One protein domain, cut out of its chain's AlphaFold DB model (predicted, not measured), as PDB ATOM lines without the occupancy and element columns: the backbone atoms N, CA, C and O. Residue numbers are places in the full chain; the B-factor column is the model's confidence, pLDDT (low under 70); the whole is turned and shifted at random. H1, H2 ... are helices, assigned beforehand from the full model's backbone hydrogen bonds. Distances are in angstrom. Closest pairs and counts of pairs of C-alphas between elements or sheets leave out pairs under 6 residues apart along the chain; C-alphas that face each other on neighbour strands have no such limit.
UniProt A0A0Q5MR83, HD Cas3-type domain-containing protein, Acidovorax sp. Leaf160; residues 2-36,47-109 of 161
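What this domain is: This is residues 2 to 36 and 47 to 109 of the 161 residues of the protein "HD Cas3-type domain-containing protein" of Acidovorax sp. Leaf160 (UniProt A0A0Q5MR83). One long straight helix, H4, makes the length of this model; the short helix H1 crosses the first half of H4 on one side, and the smaller H2 packs on H1 farther out. H3 sits at the beginning of H4, and an unnamed stretch, residues 47 to 66, leads to it on another side of H4, with residues 47 to 53 sticking out. The far end of H4, from residue 100 on, also sticks out. The printed part has 98 residues with four named helices, in the order H1, H2, H3, H4, and no named strand; its class is all helix. The whole is loose, with a radius of gyration of the C-alphas of 17.4 A, and elongated, spanning 56 by 35 by 28 A.

Where its parts are: Find C-alpha 2 at (96.655, 69.578, 74.807); there H1 begins, and it runs over residues 2 to 11, 13.9 A from first to last C-alpha. Go on past residues 12 to 27, which hold no named element, to H2, residues 28 to 32. Beyond the cut, look for H3 at residues 67 to 72, 8.8 A long. After Arg 73, H4 begins at C-alpha 74, (112.500, 68.558, 69.836), and runs through residues 74 to 105 to C-alpha 105 at (93.454, 75.629, 111.789), 46.6 A away.

How they stand to each other: Begin at H1, which touches H4 with its closest C-alphas, those of Gly 8 and Phe 86, 4.6 A apart. H4 touches H1 with residues 78 to 89 alone. The two helices run the same way at a steep tilt of 49 degrees. H1 also touches H2, where the closest C-alphas, those of Tyr 7 and Leu 28, are 6.8 A apart. H2 and H4 are apart, and so are H1 and H3. H3 and H4 meet only through their link. Check the backbone: in H2, H3 and H4 every O i to N i+4 pair is within hydrogen-bond range, and in H1 5 of 6 are.

The domain as a whole: The two C-alphas farthest apart, those of Gln 68 and Gly 106, are 56.5 A from each other. Residues 37 to 46 are not printed, and C-alphas 36 and 47 are 24.6 A apart across this cut, which falls in the link from H2 to H3. The link from H1 to H2 is long, with 16 residues, and that from H3 to H4 is tight, with 1 residue. In the B-factor column the mean pLDDT of the printed part is 87.6, and no printed residue is under 70.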
ATOM      1  N   GLY A   2      97.631  70.427  74.093       84.88
ATOM      2  CA  GLY A   2      96.655  69.578  74.807       84.88
ATOM      3  C   GLY A   2      97.199  68.223  75.284       84.88
ATOM      4  O   GLY A   2      97.006  67.868  76.437       84.88
ATOM      5  N   GLN A   3      97.992  67.521  74.464       87.06
ATOM      6  CA  GLN A   3      98.659  66.279  74.890       87.06
ATOM      7  C   GLN A   3      99.655  66.474  76.047       87.06
ATOM      8  O   GLN A   3      99.738  65.621  76.921       87.06
ATOM      9  N   LEU A   4     100.399  67.588  76.081       87.62
ATOM     10  CA  LEU A   4     101.347  67.875  77.165       87.62
ATOM     11  C   LEU A   4     100.607  68.115  78.486       87.62
ATOM     12  O   LEU A   4     101.043  67.618  79.518       87.62
ATOM     13  N   LEU A   5      99.474  68.823  78.437       88.44
ATOM     14  CA  LEU A   5      98.604  69.011  79.600       88.44
ATOM     15  C   LEU A   5      97.960  67.696  80.045       88.44
ATOM     16  O   LEU A   5      97.907  67.422  81.238       88.44
ATOM     17  N   ALA A   6      97.541  66.854  79.097       90.88
ATOM     18  CA  ALA A   6      96.953  65.553  79.395       90.88
ATOM     19  C   ALA A   6      97.911  64.642  80.181       90.88
ATOM     20  O   ALA A   6      97.461  63.952  81.088       90.88
ATOM     21  N   TYR A   7      99.224  64.680  79.910       91.31
ATOM     22  CA  TYR A   7     100.214  63.991  80.752       91.31
ATOM     23  C   TYR A   7     100.182  64.471  82.208       91.31
ATOM     24  O   TYR A   7     100.233  63.647  83.118       91.31
ATOM     25  N   GLY A   8     100.102  65.788  82.422       90.12
ATOM     26  CA  GLY A   8      99.996  66.384  83.753       90.12
ATOM     27  C   GLY A   8      98.725  65.933  84.467       90.12
ATOM     28  O   GLY A   8      98.785  65.307  85.521       90.12
ATOM     29  N   ILE A   9      97.579  66.177  83.835       87.56
ATOM     30  CA  ILE A   9      96.251  65.908  84.398       87.56
ATOM     31  C   ILE A   9      96.050  64.411  84.645       87.56
ATOM     32  O   ILE A   9      95.666  64.021  85.738       87.56
ATOM     33  N   ALA A  10      96.366  63.544  83.686       88.69
ATOM     34  CA  ALA A  10      96.207  62.104  83.881       88.69
ATOM     35  C   ALA A  10      97.247  61.518  84.853       88.69
ATOM     36  O   ALA A  10      97.071  60.400  85.338       88.69
ATOM     37  N   GLY A  11      98.353  62.227  85.094       84.00
ATOM     38  CA  GLY A  11      99.485  61.733  85.865       84.00
ATOM     39  C   GLY A  11      99.565  62.227  87.305       84.00
ATOM     40  O   GLY A  11     100.248  61.575  88.081       84.00
ATOM     41  N   HIS A  12      98.956  63.354  87.689       84.00
ATOM     42  CA  HIS A  12      99.362  64.102  88.898       84.00
ATOM     43  C   HIS A  12      99.367  63.305  90.216       84.00
ATOM     44  O   HIS A  12     100.287  63.483  91.006       84.00
ATOM     45  N   HIS A  13      98.461  62.343  90.418       80.25
ATOM     46  CA  HIS A  13      98.489  61.464  91.602       80.25
ATOM     47  C   HIS A  13      99.180  60.110  91.387       80.25
ATOM     48  O   HIS A  13      99.542  59.429  92.342       80.25
ATOM     49  N   ALA A  14      99.356  59.693  90.133       82.00
ATOM     50  CA  ALA A  14      99.886  58.375  89.799       82.00
ATOM     51  C   ALA A  14     101.356  58.417  89.363       82.00
ATOM     52  O   ALA A  14     102.022  57.389  89.410       82.00
ATOM     53  N   GLY A  15     101.871  59.565  88.926       83.31
ATOM     54  CA  GLY A  15     103.105  59.715  88.155       83.31
ATOM     55  C   GLY A  15     102.871  59.712  86.635       83.31
ATOM     56  O   GLY A  15     101.833  59.271  86.137       83.31
ATOM     57  N   LEU A  16     103.861  60.206  85.884       87.38
ATOM     58  CA  LEU A  16     103.808  60.298  84.421       87.38
ATOM     59  C   LEU A  16     103.841  58.910  83.761       87.38
ATOM     60  O   LEU A  16     104.792  58.151  83.941       87.38
ATOM     61  N   ALA A  17     102.818  58.601  82.965       87.44
ATOM     62  CA  ALA A  17     102.757  57.383  82.161       87.44
ATOM     63  C   ALA A  17     103.592  57.494  80.874       87.44
ATOM     64  O   ALA A  17     103.893  58.593  80.397       87.44
ATOM     65  N   ASN A  18     103.900  56.343  80.272       89.50
ATOM     66  CA  ASN A  18     104.380  56.299  78.895       89.50
ATOM     67  C   ASN A  18     103.311  56.859  77.947       89.50
ATOM     68  O   ASN A  18     102.109  56.764  78.206       89.50
ATOM     69  N   GLY A  19     103.750  57.443  76.832       85.62
ATOM     70  CA  GLY A  19     102.821  57.932  75.815       85.62
ATOM     71  C   GLY A  19     102.055  56.808  75.138       85.62
ATOM     72  O   GLY A  19     100.850  56.923  74.947       85.62
ATOM     73  N   GLN A  20     102.770  55.730  74.822       88.25
ATOM     74  CA  GLN A  20     102.289  54.510  74.183       88.25
ATOM     75  C   GLN A  20     103.084  53.312  74.715       88.25
ATOM     76  O   GLN A  20     104.182  53.488  75.250       88.25
ATOM     77  N   GLY A  21     102.558  52.112  74.479       86.50
ATOM     78  CA  GLY A  21     103.235  50.857  74.788       86.50
ATOM     79  C   GLY A  21     103.159  50.472  76.263       86.50
ATOM     80  O   GLY A  21     102.419  51.058  77.051       86.50
ATOM     81  N   GLU A  22     103.922  49.444  76.614       81.31
ATOM     82  CA  GLU A  22     103.889  48.839  77.942       81.31
ATOM     83  C   GLU A  22     104.628  49.680  78.993       81.31
ATOM     84  O   GLU A  22     105.525  50.476  78.698       81.31
ATOM     85  N   GLY A  23     104.240  49.496  80.251       79.62
ATOM     86  CA  GLY A  23     104.836  50.118  81.426       79.62
ATOM     87  C   GLY A  23     104.041  49.749  82.676       79.62
ATOM     88  O   GLY A  23     102.993  49.118  82.588       79.62
ATOM     89  N   GLU A  24     104.501  50.183  83.850       80.19
ATOM     90  CA  GLU A  24     103.777  49.960  85.119       80.19
ATOM     91  C   GLU A  24     102.377  50.599  85.140       80.19
ATOM     92  O   GLU A  24     101.535  50.256  85.964       80.19
ATOM     93  N   ARG A  25     102.144  51.578  84.262       82.62
ATOM     94  CA  ARG A  25     100.932  52.395  84.188       82.62
ATOM     95  C   ARG A  25     100.359  52.312  82.784       82.62
ATOM     96  O   ARG A  25     101.114  52.405  81.820       82.62
ATOM     97  N   THR A  26      99.030  52.269  82.681       85.75
ATOM     98  CA  THR A  26      98.305  52.410  81.410       85.75
ATOM     99  C   THR A  26      98.797  53.640  80.653       85.75
ATOM    100  O   THR A  26      98.862  54.726  81.246       85.75
ATOM    101  N   ALA A  27      99.138  53.474  79.375       91.38
ATOM    102  CA  ALA A  27      99.675  54.543  78.550       91.38
ATOM    103  C   ALA A  27      98.675  55.696  78.387       91.38
ATOM    104  O   ALA A  27      97.457  55.509  78.473       91.38
ATOM    105  N   LEU A  28      99.185  56.904  78.134       90.38
ATOM    106  CA  LEU A  28      98.332  58.080  77.962       90.38
ATOM    107  C   LEU A  28      97.340  57.898  76.805       90.38
ATOM    108  O   LEU A  28      96.190  58.309  76.941       90.38
ATOM    109  N   THR A  29      97.750  57.279  75.692       91.88
ATOM    110  CA  THR A  29      96.842  57.019  74.562       91.88
ATOM    111  C   THR A  29      95.622  56.215  74.966       91.88
ATOM    112  O   THR A  29      94.515  56.560  74.569       91.88
ATOM    113  N   ASP A  30      95.812  55.188  75.787       89.56
ATOM    114  CA  ASP A  30      94.739  54.267  76.148       89.56
ATOM    115  C   ASP A  30      93.799  54.931  77.159       89.56
ATOM    116  O   ASP A  30      92.580  54.823  77.054       89.56
ATOM    117  N   ARG A  31      94.356  55.732  78.080       88.75
ATOM    118  CA  ARG A  31      93.565  56.580  78.984       88.75
ATOM    119  C   ARG A  31      92.693  57.565  78.207       88.75
ATOM    120  O   ARG A  31      91.513  57.694  78.505       88.75
ATOM    121  N   LEU A  32      93.251  58.227  77.191       89.31
ATOM    122  CA  LEU A  32      92.518  59.186  76.355       89.31
ATOM    123  C   LEU A  32      91.486  58.527  75.429       89.31
ATOM    124  O   LEU A  32      90.554  59.197  75.001       89.31
ATOM    125  N   ALA A  33      91.644  57.241  75.115       90.06
ATOM    126  CA  ALA A  33      90.687  56.487  74.308       90.06
ATOM    127  C   ALA A  33      89.452  56.019  75.103       90.06
ATOM    128  O   ALA A  33      88.523  55.470  74.513       90.06
ATOM    129  N   THR A  34      89.434  56.220  76.424       86.50
ATOM    130  CA  THR A  34      88.316  55.830  77.292       86.50
ATOM    131  C   THR A  34      87.056  56.615  76.922       86.50
ATOM    132  O   THR A  34      87.070  57.844  76.925       86.50
ATOM    133  N   GLN A  35      85.969  55.907  76.600       78.38
ATOM    134  CA  GLN A  35      84.716  56.512  76.119       78.38
ATOM    135  C   GLN A  35      83.679  56.737  77.229       78.38
ATOM    136  O   GLN A  35      82.891  57.674  77.138       78.38
ATOM    137  N   ASP A  36      83.723  55.945  78.301       85.56
ATOM    138  CA  ASP A  36      82.731  55.977  79.385       85.56
ATOM    139  C   ASP A  36      83.167  56.888  80.543       85.56
ATOM    140  O   ASP A  36      83.267  56.467  81.698       85.56
ATOM    141  N   GLU A  47      85.184  78.582  87.603       87.81
ATOM    142  CA  GLU A  47      86.484  78.561  88.274       87.81
ATOM    143  C   GLU A  47      87.625  78.896  87.314       87.81
ATOM    144  O   GLU A  47      88.587  79.561  87.700       87.81
ATOM    145  N   VAL A  48      87.521  78.468  86.049       87.06
ATOM    146  CA  VAL A  48      88.596  78.623  85.064       87.06
ATOM    147  C   VAL A  48      88.055  79.104  83.721       87.06
ATOM    148  O   VAL A  48      87.302  78.411  83.041       87.06
ATOM    149  N   ALA A  49      88.533  80.268  83.277       90.25
ATOM    150  CA  ALA A  49      88.338  80.732  81.907       90.25
ATOM    151  C   ALA A  49      89.393  80.103  80.983       90.25
ATOM    152  O   ALA A  49      90.593  80.362  81.125       90.25
ATOM    153  N   LEU A  50      88.961  79.287  80.018       86.94
ATOM    154  CA  LEU A  50      89.873  78.693  79.039       86.94
ATOM    155  C   LEU A  50      90.220  79.690  77.925       86.94
ATOM    156  O   LEU A  50      89.337  80.381  77.416       86.94
ATOM    157  N   PRO A  51      91.488  79.748  77.485       87.62
ATOM    158  CA  PRO A  51      91.856  80.551  76.329       87.62
ATOM    159  C   PRO A  51      91.302  79.928  75.039       87.62
ATOM    160  O   PRO A  51      91.367  78.714  74.853       87.62
ATOM    161  N   GLU A  52      90.861  80.764  74.092       87.62
ATOM    162  CA  GLU A  52      90.399  80.304  72.768       87.62
ATOM    163  C   GLU A  52      91.475  79.521  71.999       87.62
ATOM    164  O   GLU A  52      91.179  78.625  71.208       87.62
ATOM    165  N   LYS A  53      92.749  79.875  72.208       85.38
ATOM    166  CA  LYS A  53      93.902  79.220  71.590       85.38
ATOM    167  C   LYS A  53      94.943  78.892  72.637       85.38
ATOM    168  O   LYS A  53      95.424  79.763  73.356       85.38
ATOM    169  N   LEU A  54      95.358  77.632  72.640       83.75
ATOM    170  CA  LEU A  54      96.406  77.139  73.513       83.75
ATOM    171  C   LEU A  54      97.713  76.962  72.728       83.75
ATOM    172  O   LEU A  54      97.867  76.019  71.947       83.75
ATOM    173  N   GLY A  55      98.657  77.876  72.947       83.94
ATOM    174  CA  GLY A  55     100.008  77.833  72.386       83.94
ATOM    175  C   GLY A  55     101.062  77.439  73.425       83.94
ATOM    176  O   GLY A  55     100.776  77.421  74.622       83.94
ATOM    177  N   PRO A  56     102.289  77.102  72.995       81.75
ATOM    178  CA  PRO A  56     103.424  77.085  73.909       81.75
ATOM    179  C   PRO A  56     103.713  78.500  74.444       81.75
ATOM    180  O   PRO A  56     103.262  79.476  73.839       81.75
ATOM    181  N   PRO A  57     104.464  78.626  75.557       82.19
ATOM    182  CA  PRO A  57     104.929  79.926  76.039       82.19
ATOM    183  C   PRO A  57     105.585  80.729  74.910       82.19
ATOM    184  O   PRO A  57     106.248  80.142  74.056       82.19
ATOM    185  N   ALA A  58     105.421  82.056  74.909       82.88
ATOM    186  CA  ALA A  58     105.840  82.917  73.795       82.88
ATOM    187  C   ALA A  58     107.319  82.736  73.395       82.88
ATOM    188  O   ALA A  58     107.658  82.757  72.212       82.88
ATOM    189  N   ASP A  59     108.188  82.483  74.376       84.88
ATOM    190  CA  ASP A  59     109.625  82.290  74.168       84.88
ATOM    191  C   ASP A  59     110.048  80.826  73.982       84.88
ATOM    192  O   ASP A  59     111.238  80.530  73.857       84.88
ATOM    193  N   PHE A  60     109.098  79.890  73.918       87.19
ATOM    194  CA  PHE A  60     109.397  78.484  73.673       87.19
ATOM    195  C   PHE A  60     109.746  78.263  72.198       87.19
ATOM    196  O   PHE A  60     108.877  78.144  71.328       87.19
ATOM    197  N   LYS A  61     111.047  78.206  71.913       89.56
ATOM    198  CA  LYS A  61     111.601  78.065  70.563       89.56
ATOM    199  C   LYS A  61     112.383  76.758  70.443       89.56
ATOM    200  O   LYS A  61     113.022  76.358  71.414       89.56
ATOM    201  N   PRO A  62     112.391  76.111  69.260       89.00
ATOM    202  CA  PRO A  62     113.232  74.944  69.025       89.00
ATOM    203  C   PRO A  62     114.702  75.240  69.342       89.00
ATOM    204  O   PRO A  62     115.312  76.119  68.740       89.00
ATOM    205  N   TYR A  63     115.268  74.491  70.283       88.06
ATOM    206  CA  TYR A  63     116.653  74.640  70.724       88.06
ATOM    207  C   TYR A  63     117.642  73.827  69.872       88.06
ATOM    208  O   TYR A  63     117.594  72.594  69.858       88.06
ATOM    209  N   GLY A  64     118.577  74.515  69.211       89.62
ATOM    210  CA  GLY A  64     119.703  73.916  68.489       89.62
ATOM    211  C   GLY A  64     120.514  74.946  67.695       89.62
ATOM    212  O   GLY A  64     120.003  76.003  67.339       89.62
ATOM    213  N   GLU A  65     121.772  74.620  67.401       91.56
ATOM    214  CA  GLU A  65     122.701  75.420  66.581       91.56
ATOM    215  C   GLU A  65     122.340  75.383  65.088       91.56
ATOM    216  O   GLU A  65     122.691  76.276  64.322       91.56
ATOM    217  N   SER A  66     121.616  74.344  64.664       93.94
ATOM    218  CA  SER A  66     121.093  74.196  63.308       93.94
ATOM    219  C   SER A  66     119.638  73.744  63.332       93.94
ATOM    220  O   SER A  66     119.156  73.162  64.307       93.94
ATOM    221  N   ARG A  67     118.927  73.951  62.217       92.25
ATOM    222  CA  ARG A  67     117.536  73.495  62.071       92.25
ATOM    223  C   ARG A  67     117.401  71.982  62.245       92.25
ATOM    224  O   ARG A  67     116.399  71.533  62.793       92.25
ATOM    225  N   GLN A  68     118.380  71.212  61.768       93.75
ATOM    226  CA  GLN A  68     118.365  69.759  61.915       93.75
ATOM    227  C   GLN A  68     118.549  69.369  63.382       93.75
ATOM    228  O   GLN A  68     117.715  68.658  63.930       93.75
ATOM    229  N   GLN A  69     119.546  69.948  64.053       94.12
ATOM    230  CA  GLN A  69     119.785  69.682  65.468       94.12
ATOM    231  C   GLN A  69     118.575  70.073  66.335       94.12
ATOM    232  O   GLN A  69     118.210  69.346  67.256       94.12
ATOM    233  N   ALA A  70     117.915  71.190  66.021       93.56
ATOM    234  CA  ALA A  70     116.711  71.621  66.724       93.56
ATOM    235  C   ALA A  70     115.540  70.638  66.559       93.56
ATOM    236  O   ALA A  70     114.794  70.420  67.516       93.56
ATOM    237  N   LYS A  71     115.393  70.016  65.380       93.00
ATOM    238  CA  LYS A  71     114.408  68.946  65.152       93.00
ATOM    239  C   LYS A  71     114.746  67.698  65.958       93.00
ATOM    240  O   LYS A  71     113.883  67.190  66.662       93.00
ATOM    241  N   ASP A  72     116.000  67.256  65.914       93.19
ATOM    242  CA  ASP A  72     116.445  66.048  66.617       93.19
ATOM    243  C   ASP A  72     116.285  66.186  68.142       93.19
ATOM    244  O   ASP A  72     115.978  65.225  68.844       93.19
ATOM    245  N   ARG A  73     116.431  67.411  68.668       93.81
ATOM    246  CA  ARG A  73     116.251  67.739  70.092       93.81
ATOM    247  C   ARG A  73     114.808  68.050  70.489       93.81
ATOM    248  O   ARG A  73     114.538  68.205  71.681       93.81
ATOM    249  N   GLN A  74     113.883  68.182  69.540       92.19
ATOM    250  CA  GLN A  74     112.500  68.558  69.836       92.19
ATOM    251  C   GLN A  74     111.797  67.555  70.771       92.19
ATOM    252  O   GLN A  74     111.165  68.013  71.727       92.19
ATOM    253  N   PRO A  75     111.916  66.219  70.590       91.50
ATOM    254  CA  PRO A  75     111.276  65.263  71.495       91.50
ATOM    255  C   PRO A  75     111.759  65.426  72.938       91.50
ATOM    256  O   PRO A  75     110.953  65.419  73.864       91.50
ATOM    257  N   PHE A  76     113.063  65.654  73.125       91.75
ATOM    258  CA  PHE A  76     113.642  65.909  74.442       91.75
ATOM    259  C   PHE A  76     113.110  67.209  75.060       91.75
ATOM    260  O   PHE A  76     112.696  67.204  76.216       91.75
ATOM    261  N   GLN A  77     113.052  68.305  74.294       92.19
ATOM    262  CA  GLN A  77     112.494  69.579  74.771       92.19
ATOM    263  C   GLN A  77     111.039  69.441  75.223       92.19
ATOM    264  O   GLN A  77     110.676  69.943  76.283       92.19
ATOM    265  N   LEU A  78     110.210  68.741  74.445       91.50
ATOM    266  CA  LEU A  78     108.810  68.501  74.796       91.50
ATOM    267  C   LEU A  78     108.691  67.604  76.031       91.50
ATOM    268  O   LEU A  78     107.922  67.915  76.933       91.50
ATOM    269  N   ALA A  79     109.490  66.539  76.108       91.12
ATOM    270  CA  ALA A  79     109.523  65.643  77.259       91.12
ATOM    271  C   ALA A  79     109.973  66.357  78.546       91.12
ATOM    272  O   ALA A  79     109.483  66.039  79.634       91.12
ATOM    273  N   PHE A  80     110.898  67.312  78.436       91.94
ATOM    274  CA  PHE A  80     111.339  68.141  79.552       91.94
ATOM    275  C   PHE A  80     110.259  69.150  79.955       91.94
ATOM    276  O   PHE A  80     109.904  69.217  81.128       91.94
ATOM    277  N   LEU A  81     109.656  69.853  78.989       91.50
ATOM    278  CA  LEU A  81     108.537  70.764  79.243       91.50
ATOM    279  C   LEU A  81     107.366  70.045  79.932       91.50
ATOM    280  O   LEU A  81     106.838  70.562  80.911       91.50
ATOM    281  N   SER A  82     107.000  68.839  79.486       91.62
ATOM    282  CA  SER A  82     105.983  68.012  80.150       91.62
ATOM    283  C   SER A  82     106.293  67.765  81.622       91.62
ATOM    284  O   SER A  82     105.398  67.860  82.454       91.62
ATOM    285  N   ARG A  83     107.551  67.453  81.955       91.69
ATOM    286  CA  ARG A  83     107.973  67.203  83.342       91.69
ATOM    287  C   ARG A  83     107.936  68.472  84.187       91.69
ATOM    288  O   ARG A  83     107.523  68.399  85.337       91.69
ATOM    289  N   MET A  84     108.300  69.618  83.613       90.56
ATOM    290  CA  MET A  84     108.190  70.908  84.299       90.56
ATOM    291  C   MET A  84     106.726  71.266  84.574       90.56
ATOM    292  O   MET A  84     106.387  71.595  85.703       90.56
ATOM    293  N   LEU A  85     105.840  71.122  83.581       90.94
ATOM    294  CA  LEU A  85     104.401  71.353  83.756       90.94
ATOM    295  C   LEU A  85     103.793  70.413  84.806       90.94
ATOM    296  O   LEU A  85     103.029  70.857  85.655       90.94
ATOM    297  N   PHE A  86     104.163  69.130  84.774       91.56
ATOM    298  CA  PHE A  86     103.766  68.154  85.787       91.56
ATOM    299  C   PHE A  86     104.243  68.556  87.188       91.56
ATOM    300  O   PHE A  86     103.457  68.529  88.125       91.56
ATOM    301  N   SER A  87     105.503  68.978  87.329       91.12
ATOM    302  CA  SER A  87     106.047  69.436  88.612       91.12
ATOM    303  C   SER A  87     105.298  70.652  89.152       91.12
ATOM    304  O   SER A  87     104.992  70.684  90.338       91.12
ATOM    305  N   CYS A  88     104.983  71.632  88.297       91.12
ATOM    306  CA  CYS A  88     104.203  72.800  88.704       91.12
ATOM    307  C   CYS A  88     102.792  72.408  89.159       91.12
ATOM    308  O   CYS A  88     102.301  72.961  90.133       91.12
ATOM    309  N   LEU A  89     102.150  71.457  88.470       90.94
ATOM    310  CA  LEU A  89     100.822  70.969  88.846       90.94
ATOM    311  C   LEU A  89     100.838  70.273  90.214       90.94
ATOM    312  O   LEU A  89      99.970  70.537  91.035       90.94
ATOM    313  N   VAL A  90     101.833  69.420  90.471       90.31
ATOM    314  CA  VAL A  90     101.978  68.729  91.763       90.31
ATOM    315  C   VAL A  90     102.272  69.714  92.901       90.31
ATOM    316  O   VAL A  90     101.700  69.583  93.978       90.31
ATOM    317  N   ASP A  91     103.142  70.708  92.681       89.31
ATOM    318  CA  ASP A  91     103.415  71.731  93.701       89.31
ATOM    319  C   ASP A  91     102.178  72.599  93.974       89.31
ATOM    320  O   ASP A  91     101.878  72.878  95.132       89.31
ATOM    321  N   ALA A  92     101.410  72.959  92.938       89.19
ATOM    322  CA  ALA A  92     100.152  73.688  93.101       89.19
ATOM    323  C   ALA A  92      99.129  72.900  93.939       89.19
ATOM    324  O   ALA A  92      98.583  73.453  94.889       89.19
ATOM    325  N   ASP A  93      98.937  71.608  93.652       89.31
ATOM    326  CA  ASP A  93      98.033  70.724  94.407       89.31
ATOM    327  C   ASP A  93      98.432  70.621  95.890       89.31
ATOM    328  O   ASP A  93      97.599  70.723  96.797       89.31
ATOM    329  N   PHE A  94      99.739  70.506  96.158       88.06
ATOM    330  CA  PHE A  94     100.253  70.501  97.525       88.06
ATOM    331  C   PHE A  94     100.013  71.840  98.234       88.06
ATOM    332  O   PHE A  94      99.586  71.852  99.388       88.06
ATOM    333  N   ILE A  95     100.278  72.965  97.561       87.19
ATOM    334  CA  ILE A  95     100.084  74.312  98.116       87.19
ATOM    335  C   ILE A  95      98.608  74.570  98.426       87.19
ATOM    336  O   ILE A  95      98.293  75.103  99.491       87.19
ATOM    337  N   ASP A  96      97.699  74.199  97.529       88.19
ATOM    338  CA  ASP A  96      96.265  74.401  97.739       88.19
ATOM    339  C   ASP A  96      95.750  73.537  98.896       88.19
ATOM    340  O   ASP A  96      95.012  74.025  99.758       88.19
ATOM    341  N   THR A  97      96.238  72.299  99.000       88.00
ATOM    342  CA  THR A  97      95.971  71.421 100.146       88.00
ATOM    343  C   THR A  97      96.496  72.025 101.454       88.00
ATOM    344  O   THR A  97      95.770  72.093 102.449       88.00
ATOM    345  N   GLU A  98      97.743  72.502 101.471       86.88
ATOM    346  CA  GLU A  98      98.363  73.148 102.635       86.88
ATOM    347  C   GLU A  98      97.554  74.371 103.091       86.88
ATOM    348  O   GLU A  98      97.223  74.493 104.273       86.88
ATOM    349  N   ARG A  99      97.151  75.240 102.155       86.44
ATOM    350  CA  ARG A  99      96.322  76.420 102.439       86.44
ATOM    351  C   ARG A  99      94.969  76.054 103.028       86.44
ATOM    352  O   ARG A  99      94.553  76.692 103.993       86.44
ATOM    353  N   PHE A 100      94.301  75.034 102.490       87.62
ATOM    354  CA  PHE A 100      93.016  74.568 103.008       87.62
ATOM    355  C   PHE A 100      93.121  74.153 104.485       87.62
ATOM    356  O   PHE A 100      92.329  74.596 105.322       87.62
ATOM    357  N   TYR A 101      94.141  73.363 104.839       87.62
ATOM    358  CA  TYR A 101      94.352  72.941 106.226       87.62
ATOM    359  C   TYR A 101      94.766  74.092 107.146       87.62
ATOM    360  O   TYR A 101      94.281  74.166 108.277       87.62
ATOM    361  N   LEU A 102      95.621  75.006 106.681       86.56
ATOM    362  CA  LEU A 102      96.029  76.178 107.459       86.56
ATOM    363  C   LEU A 102      94.847  77.105 107.757       86.56
ATOM    364  O   LEU A 102      94.698  77.551 108.896       86.56
ATOM    365  N   GLN A 103      93.970  77.338 106.775       84.62
ATOM    366  CA  GLN A 103      92.739  78.111 106.960       84.62
ATOM    367  C   GLN A 103      91.814  77.467 107.997       84.62
ATOM    368  O   GLN A 103      91.298  78.165 108.869       84.62
ATOM    369  N   ALA A 104      91.650  76.142 107.956       86.06
ATOM    370  CA  ALA A 104      90.844  75.413 108.935       86.06
ATOM    371  C   ALA A 104      91.422  75.471 110.364       86.06
ATOM    372  O   ALA A 104      90.671  75.415 111.336       86.06
ATOM    373  N   GLN A 105      92.746  75.591 110.501       85.94
ATOM    374  CA  GLN A 105      93.454  75.629 111.789       85.94
ATOM    375  C   GLN A 105      93.746  77.056 112.294       85.94
ATOM    376  O   GLN A 105      94.244  77.216 113.406       85.94
ATOM    377  N   GLY A 106      93.454  78.092 111.498       79.69
ATOM    378  CA  GLY A 106      93.772  79.489 111.823       79.69
ATOM    379  C   GLY A 106      95.274  79.806 111.839       79.69
ATOM    380  O   GLY A 106      95.689  80.773 112.477       79.69
ATOM    381  N   GLY A 107      96.097  78.981 111.184       73.38
ATOM    382  CA  GLY A 107      97.552  79.130 111.144       73.38
ATOM    383  C   GLY A 107      98.033  80.080 110.035       73.38
ATOM    384  O   GLY A 107      97.347  80.238 109.024       73.38
ATOM    385  N   PRO A 108      99.212  80.715 110.187       70.25
ATOM    386  CA  PRO A 108      99.790  81.565 109.149       70.25
ATOM    387  C   PRO A 108     100.329  80.746 107.962       70.25
ATOM    388  O   PRO A 108     100.785  79.615 108.128       70.25
ATOM    389  N   ASP A 109     100.326  81.339 106.763       73.69
ATOM    390  CA  ASP A 109     101.004  80.780 105.585       73.69
ATOM    391  C   ASP A 109     102.528  80.888 105.762       73.69
ATOM    392  O   ASP A 109     103.119  81.967 105.658       73.69
TER     393      ASP A 109